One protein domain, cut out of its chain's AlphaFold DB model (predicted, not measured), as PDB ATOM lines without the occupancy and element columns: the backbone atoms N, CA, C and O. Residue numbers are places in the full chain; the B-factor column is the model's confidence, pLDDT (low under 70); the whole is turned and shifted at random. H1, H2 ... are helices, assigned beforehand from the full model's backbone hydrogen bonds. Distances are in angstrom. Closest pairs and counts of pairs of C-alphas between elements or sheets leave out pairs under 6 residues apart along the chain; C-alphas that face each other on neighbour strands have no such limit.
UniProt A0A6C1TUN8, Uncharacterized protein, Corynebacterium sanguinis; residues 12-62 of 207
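This is residues 12 to 62 of the 207 residues of an uncharacterized protein of Corynebacterium sanguinis (UniProt A0A6C1TUN8). What does the model look like? It is a small elongated body of three crossed helices: H1 comes first, H2 runs along the long axis and crosses H1, and short H3 packs on residues 17 to 21 of H1. The links through Ser 30 and Asp 48 make the two far ends. What is it made of? The printed part has 51 residues with three named helices, H1, H2 and H3 in that order, and no named strand; the class is all helix. How large is it? It is compact, with a radius of gyration of the C-alphas of 10.3 A and spans of 31 by 20 by 16 A.

How does H1, residues 12 to 24, meet H2, residues 34 to 44? They touch, and the closest C-alphas, of Phe 18 and Ala 38, are 6.5 A apart. Their lines are only just about perpendicular, at 71 degrees. Where is H3, residues 54 to 59? H1 touches it with residues 17 to 21 alone; the closest C-alphas, of Phe 18 and Ala 54, are 5.4 A apart. These two helices run the same way at a steep tilt of 67 degrees, only just short of about perpendicular. Do H2 and H3 touch? They only just touch, with 3 pairs of C-alphas within 8 A, the closest those of Val 41 and Leu 58 at 7.1 A. They run the same way at a steep tilt of 51 degrees. What do the backbones show? In H1, H2 and H3 every O i to N i+4 pair is within hydrogen-bond range.

Where does H1 lie? It runs 18.5 A from C-alpha 12 at (89.416, 185.315, 30.550) to C-alpha 24. Where are the others? H2 runs 15.4 A from C-alpha 34 at (100.549, 181.337, 35.638), and H3 spans 8.6 A to C-alpha 59 at (107.201, 179.953, 20.166).

How far does it reach? The two C-alphas farthest apart, of Ser 30 and Asp 48, are 31.4 A apart. Are there cuts or long links? The printed part has no cut, and both links, H1 to H2 and H2 to H3, are short with 9 residues each. Is confidence low anywhere? No printed residue is under 70, and the mean pLDDT of the printed part is 89.0.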
ATOM      1  N   PRO A  12      89.627 186.616  29.922       89.88
ATOM      2  CA  PRO A  12      89.416 185.315  30.550       89.88
ATOM      3  C   PRO A  12      89.656 184.134  29.604       89.88
ATOM      4  O   PRO A  12      90.157 183.102  30.047       89.88
ATOM      5  N   ALA A  13      89.347 184.280  28.310       88.62
ATOM      6  CA  ALA A  13      89.578 183.233  27.319       88.62
ATOM      7  C   ALA A  13      91.075 183.036  27.039       88.62
ATOM      8  O   ALA A  13      91.523 181.903  26.860       88.62
ATOM      9  N   TYR A  14      91.862 184.117  27.056       89.19
ATOM     10  CA  TYR A  14      93.320 184.038  26.960       89.19
ATOM     11  C   TYR A  14      93.916 183.318  28.168       89.19
ATOM     12  O   TYR A  14      94.681 182.366  28.010       89.19
ATOM     13  N   LEU A  15      93.538 183.743  29.376       90.75
ATOM     14  CA  LEU A  15      94.062 183.173  30.617       90.75
ATOM     15  C   LEU A  15      93.696 181.694  30.762       90.75
ATOM     16  O   LEU A  15      94.543 180.898  31.166       90.75
ATOM     17  N   ASP A  16      92.470 181.304  30.406       90.88
ATOM     18  CA  ASP A  16      92.059 179.899  30.430       90.88
ATOM     19  C   ASP A  16      92.861 179.056  29.431       90.88
ATOM     20  O   ASP A  16      93.422 178.020  29.796       90.88
ATOM     21  N   LEU A  17      93.023 179.539  28.196       89.69
ATOM     22  CA  LEU A  17      93.828 178.863  27.180       89.69
ATOM     23  C   LEU A  17      95.282 178.695  27.640       89.69
ATOM     24  O   LEU A  17      95.862 177.614  27.502       89.69
ATOM     25  N   PHE A  18      95.861 179.743  28.226       91.25
ATOM     26  CA  PHE A  18      97.225 179.715  28.740       91.25
ATOM     27  C   PHE A  18      97.375 178.714  29.895       91.25
ATOM     28  O   PHE A  18      98.296 177.899  29.882       91.25
ATOM     29  N   ARG A  19      96.431 178.682  30.847       92.62
ATOM     30  CA  ARG A  19      96.402 177.683  31.934       92.62
ATOM     31  C   ARG A  19      96.315 176.254  31.401       92.62
ATOM     32  O   ARG A  19      97.041 175.387  31.883       92.62
ATOM     33  N   GLN A  20      95.471 176.003  30.400       91.25
ATOM     34  CA  GLN A  20      95.369 174.682  29.776       91.25
ATOM     35  C   GLN A  20      96.682 174.273  29.096       91.25
ATOM     36  O   GLN A  20      97.113 173.128  29.233       91.25
ATOM     37  N   ALA A  21      97.336 175.194  28.381       90.94
ATOM     38  CA  ALA A  21      98.621 174.934  27.737       90.94
ATOM     39  C   ALA A  21      99.723 174.612  28.760       90.94
ATOM     40  O   ALA A  21     100.419 173.612  28.603       90.94
ATOM     41  N   MET A  22      99.818 175.392  29.843       93.75
ATOM     42  CA  MET A  22     100.748 175.143  30.954       93.75
ATOM     43  C   MET A  22     100.482 173.800  31.640       93.75
ATOM     44  O   MET A  22     101.409 173.020  31.862       93.75
ATOM     45  N   GLY A  23      99.212 173.466  31.881       91.56
ATOM     46  CA  GLY A  23      98.831 172.190  32.482       91.56
ATOM     47  C   GLY A  23      99.261 170.971  31.657       91.56
ATOM     48  O   GLY A  23      99.649 169.959  32.235       91.56
ATOM     49  N   ARG A  24      99.269 171.067  30.317       91.94
ATOM     50  CA  ARG A  24      99.728 169.978  29.426       91.94
ATOM     51  C   ARG A  24     101.223 169.682  29.542       91.94
ATOM     52  O   ARG A  24     101.635 168.583  29.188       91.94
ATOM     53  N   ILE A  25     102.013 170.639  30.023       89.81
ATOM     54  CA  ILE A  25     103.461 170.498  30.228       89.81
ATOM     55  C   ILE A  25     103.839 170.424  31.715       89.81
ATOM     56  O   ILE A  25     105.002 170.602  32.063       89.81
ATOM     57  N   GLY A  26     102.866 170.141  32.590       90.81
ATOM     58  CA  GLY A  26     103.093 169.918  34.022       90.81
ATOM     59  C   GLY A  26     103.293 171.188  34.851       90.81
ATOM     60  O   GLY A  26     103.794 171.114  35.968       90.81
ATOM     61  N   ILE A  27     102.927 172.360  34.326       91.50
ATOM     62  CA  ILE A  27     103.039 173.642  35.030       91.50
ATOM     63  C   ILE A  27     101.662 173.997  35.588       91.50
ATOM     64  O   ILE A  27     100.726 174.301  34.843       91.50
ATOM     65  N   HIS A  28     101.531 173.942  36.912       91.75
ATOM     66  CA  HIS A  28     100.247 174.066  37.601       91.75
ATOM     67  C   HIS A  28     100.180 175.308  38.494       91.75
ATOM     68  O   HIS A  28     101.167 175.717  39.103       91.75
ATOM     69  N   HIS A  29      98.981 175.888  38.605       89.81
ATOM     70  CA  HIS A  29      98.717 177.109  39.379       89.81
ATOM     71  C   HIS A  29      99.034 176.969  40.879       89.81
ATOM     72  O   HIS A  29      99.259 177.966  41.558       89.81
ATOM     73  N   SER A  30      99.053 175.736  41.392       90.50
ATOM     74  CA  SER A  30      99.444 175.416  42.767       90.50
ATOM     75  C   SER A  30     100.911 175.738  43.059       90.50
ATOM     76  O   SER A  30     101.256 176.010  44.202       90.50
ATOM     77  N   GLU A  31     101.769 175.714  42.038       90.31
ATOM     78  CA  GLU A  31     103.217 175.921  42.171       90.31
ATOM     79  C   GLU A  31     103.691 177.214  41.496       90.31
ATOM     80  O   GLU A  31     104.670 177.821  41.942       90.31
ATOM     81  N   TYR A  32     102.991 177.647  40.443       92.44
ATOM     82  CA  TYR A  32     103.383 178.760  39.585       92.44
ATOM     83  C   TYR A  32     102.311 179.853  39.505       92.44
ATOM     84  O   TYR A  32     101.115 179.573  39.391       92.44
ATOM     85  N   ASP A  33     102.751 181.108  39.448       92.94
ATOM     86  CA  ASP A  33     101.944 182.270  39.080       92.94
ATOM     87  C   ASP A  33     101.768 182.327  37.552       92.94
ATOM     88  O   ASP A  33     102.434 183.068  36.820       92.94
ATOM     89  N   ILE A  34     100.861 181.477  37.065       92.88
ATOM     90  CA  ILE A  34     100.549 181.337  35.638       92.88
ATOM     91  C   ILE A  34      99.948 182.630  35.066       92.88
ATOM     92  O   ILE A  34     100.149 182.929  33.893       92.88
ATOM     93  N   GLU A  35      99.224 183.414  35.866       92.00
ATOM     94  CA  GLU A  35      98.593 184.652  35.395       92.00
ATOM     95  C   GLU A  35      99.606 185.766  35.170       92.00
ATOM     96  O   GLU A  35      99.506 186.514  34.194       92.00
ATOM     97  N   ARG A  36     100.599 185.894  36.052       92.44
ATOM     98  CA  ARG A  36     101.733 186.786  35.817       92.44
ATOM     99  C   ARG A  36     102.509 186.356  34.575       92.44
ATOM    100  O   ARG A  36     102.727 187.190  33.703       92.44
ATOM    101  N   LEU A  37     102.833 185.068  34.446       92.38
ATOM    102  CA  LEU A  37     103.512 184.535  33.261       92.38
ATOM    103  C   LEU A  37     102.734 184.835  31.970       92.38
ATOM    104  O   LEU A  37     103.311 185.327  31.003       92.38
ATOM    105  N   ALA A  38     101.421 184.598  31.958       92.88
ATOM    106  CA  ALA A  38     100.571 184.877  30.805       92.88
ATOM    107  C   ALA A  38     100.592 186.365  30.423       92.88
ATOM    108  O   ALA A  38     100.666 186.699  29.239       92.88
ATOM    109  N   ARG A  39     100.545 187.274  31.404       92.69
ATOM    110  CA  ARG A  39     100.598 188.721  31.147       92.69
ATOM    111  C   ARG A  39     101.943 189.158  30.572       92.69
ATOM    112  O   ARG A  39     101.955 189.934  29.617       92.69
ATOM    113  N   ASP A  40     103.041 188.630  31.099       92.50
ATOM    114  CA  ASP A  40     104.386 188.967  30.628       92.50
ATOM    115  C   ASP A  40     104.630 188.431  29.204       92.50
ATOM    116  O   ASP A  40     105.117 189.161  28.341       92.50
ATOM    117  N   VAL A  41     104.191 187.198  28.908       92.31
ATOM    118  CA  VAL A  41     104.225 186.642  27.541       92.31
ATOM    119  C   VAL A  41     103.385 187.493  26.588       92.31
ATOM    120  O   VAL A  41     103.845 187.836  25.502       92.31
ATOM    121  N   TYR A  42     102.175 187.890  26.989       91.38
ATOM    122  CA  TYR A  42     101.315 188.740  26.163       91.38
ATOM    123  C   TYR A  42     101.988 190.078  25.814       91.38
ATOM    124  O   TYR A  42     101.859 190.560  24.687       91.38
ATOM    125  N   ALA A  43     102.697 190.683  26.770       90.62
ATOM    126  CA  ALA A  43     103.393 191.949  26.563       90.62
ATOM    127  C   ALA A  43     104.544 191.826  25.552       90.62
ATOM    128  O   ALA A  43     104.746 192.746  24.759       90.62
ATOM    129  N   LEU A  44     105.258 190.698  25.568       89.25
ATOM    130  CA  LEU A  44     106.417 190.444  24.710       89.25
ATOM    131  C   LEU A  44     106.065 189.958  23.305       89.25
ATOM    132  O   LEU A  44     106.809 190.222  22.365       89.25
ATOM    133  N   VAL A  45     104.940 189.264  23.145       88.06
ATOM    134  CA  VAL A  45     104.518 188.769  21.834       88.06
ATOM    135  C   VAL A  45     103.991 189.933  20.977       88.06
ATOM    136  O   VAL A  45     103.124 190.692  21.446       88.06
ATOM    137  N   PRO A  46     104.467 190.080  19.720       85.50
ATOM    138  CA  PRO A  46     103.981 191.092  18.784       85.50
ATOM    139  C   PRO A  46     102.459 191.069  18.630       85.50
ATOM    140  O   PRO A  46     101.831 190.012  18.668       85.50
ATOM    141  N   ALA A  47     101.840 192.240  18.460       85.19
ATOM    142  CA  ALA A  47     100.380 192.372  18.472       85.19
ATOM    143  C   ALA A  47      99.670 191.535  17.390       85.19
ATOM    144  O   ALA A  47      98.546 191.079  17.590       85.19
ATOM    145  N   ASP A  48     100.325 191.309  16.254       83.81
ATOM    146  CA  ASP A  48      99.859 190.465  15.158       83.81
ATOM    147  C   ASP A  48      99.957 188.958  15.447       83.81
ATOM    148  O   ASP A  48      99.235 188.186  14.817       83.81
ATOM    149  N   MET A  49     100.757 188.566  16.444       84.31
ATOM    150  CA  MET A  49     101.015 187.182  16.864       84.31
ATOM    151  C   MET A  49     100.248 186.764  18.136       84.31
ATOM    152  O   MET A  49     100.371 185.627  18.595       84.31
ATOM    153  N   ARG A  50      99.420 187.648  18.714       85.81
ATOM    154  CA  ARG A  50      98.579 187.381  19.904       85.81
ATOM    155  C   ARG A  50      97.305 186.614  19.543       85.81
ATOM    156  O   ARG A  50      96.191 187.122  19.666       85.81
ATOM    157  N   VAL A  51      97.480 185.401  19.039       80.75
ATOM    158  CA  VAL A  51      96.406 184.537  18.525       80.75
ATOM    159  C   VAL A  51      95.870 183.582  19.598       80.75
ATOM    160  O   VAL A  51      96.474 183.416  20.657       80.75
ATOM    161  N   VAL A  52      94.747 182.909  19.322       76.31
ATOM    162  CA  VAL A  52      94.136 181.877  20.194       76.31
ATOM    163  C   VAL A  52      94.966 180.576  20.207       76.31
ATOM    164  O   VAL A  52      94.487 179.499  19.864       76.31
ATOM    165  N   ASN A  53      96.249 180.665  20.568       80.81
ATOM    166  CA  ASN A  53      97.150 179.531  20.757       80.81
ATOM    167  C   ASN A  53      98.365 179.933  21.621       80.81
ATOM    168  O   ASN A  53      99.314 180.544  21.138       80.81
ATOM    169  N   ALA A  54      98.373 179.543  22.897       79.88
ATOM    170  CA  ALA A  54      99.460 179.851  23.826       79.88
ATOM    171  C   ALA A  54     100.796 179.202  23.424       79.88
ATOM    172  O   ALA A  54     101.841 179.813  23.619       79.88
ATOM    173  N   ASN A  55     100.783 178.012  22.808       84.44
ATOM    174  CA  ASN A  55     102.012 177.383  22.312       84.44
ATOM    175  C   ASN A  55     102.609 178.181  21.149       84.44
ATOM    176  O   ASN A  55     103.824 178.317  21.060       84.44
ATOM    177  N   TYR A  56     101.751 178.729  20.283       86.88
ATOM    178  CA  TYR A  56     102.187 179.629  19.220       86.88
ATOM    179  C   TYR A  56     102.824 180.886  19.811       86.88
ATOM    180  O   TYR A  56     103.938 181.230  19.440       86.88
ATOM    181  N   MET A  57     102.165 181.528  20.778       87.00
ATOM    182  CA  MET A  57     102.689 182.725  21.443       87.00
ATOM    183  C   MET A  57     104.041 182.471  22.129       87.00
ATOM    184  O   MET A  57     104.961 183.265  21.970       87.00
ATOM    185  N   LEU A  58     104.201 181.342  22.825       86.31
ATOM    186  CA  LEU A  58     105.471 180.954  23.454       86.31
ATOM    187  C   LEU A  58     106.589 180.676  22.439       86.31
ATOM    188  O   LEU A  58     107.750 180.936  22.735       86.31
ATOM    189  N   ALA A  59     106.248 180.168  21.253       86.00
ATOM    190  CA  ALA A  59     107.201 179.953  20.166       86.00
ATOM    191  C   ALA A  59     107.606 181.249  19.440       86.00
ATOM    192  O   ALA A  59     108.556 181.227  18.665       86.00
ATOM    193  N   HIS A  60     106.900 182.357  19.686       88.38
ATOM    194  CA  HIS A  60     107.150 183.675  19.087       88.38
ATOM    195  C   HIS A  60     107.593 184.706  20.134       88.38
ATOM    196  O   HIS A  60     107.355 185.907  19.979       88.38
ATOM    197  N   LEU A  61     108.223 184.245  21.217       88.38
ATOM    198  CA  LEU A  61     108.996 185.138  22.073       88.38
ATOM    199  C   LEU A  61     110.167 185.733  21.267       88.38
ATOM    200  O   LEU A  61     110.672 185.066  20.361       88.38
ATOM    201  N   PRO A  62     110.597 186.971  21.573       87.50
ATOM    202  CA  PRO A  62     111.764 187.574  20.935       87.50
ATOM    203  C   PRO A  62     113.017 186.691  21.010       87.50
ATOM    204  O   PRO A  62     113.207 185.945  21.977       87.50
TER     205      PRO A  62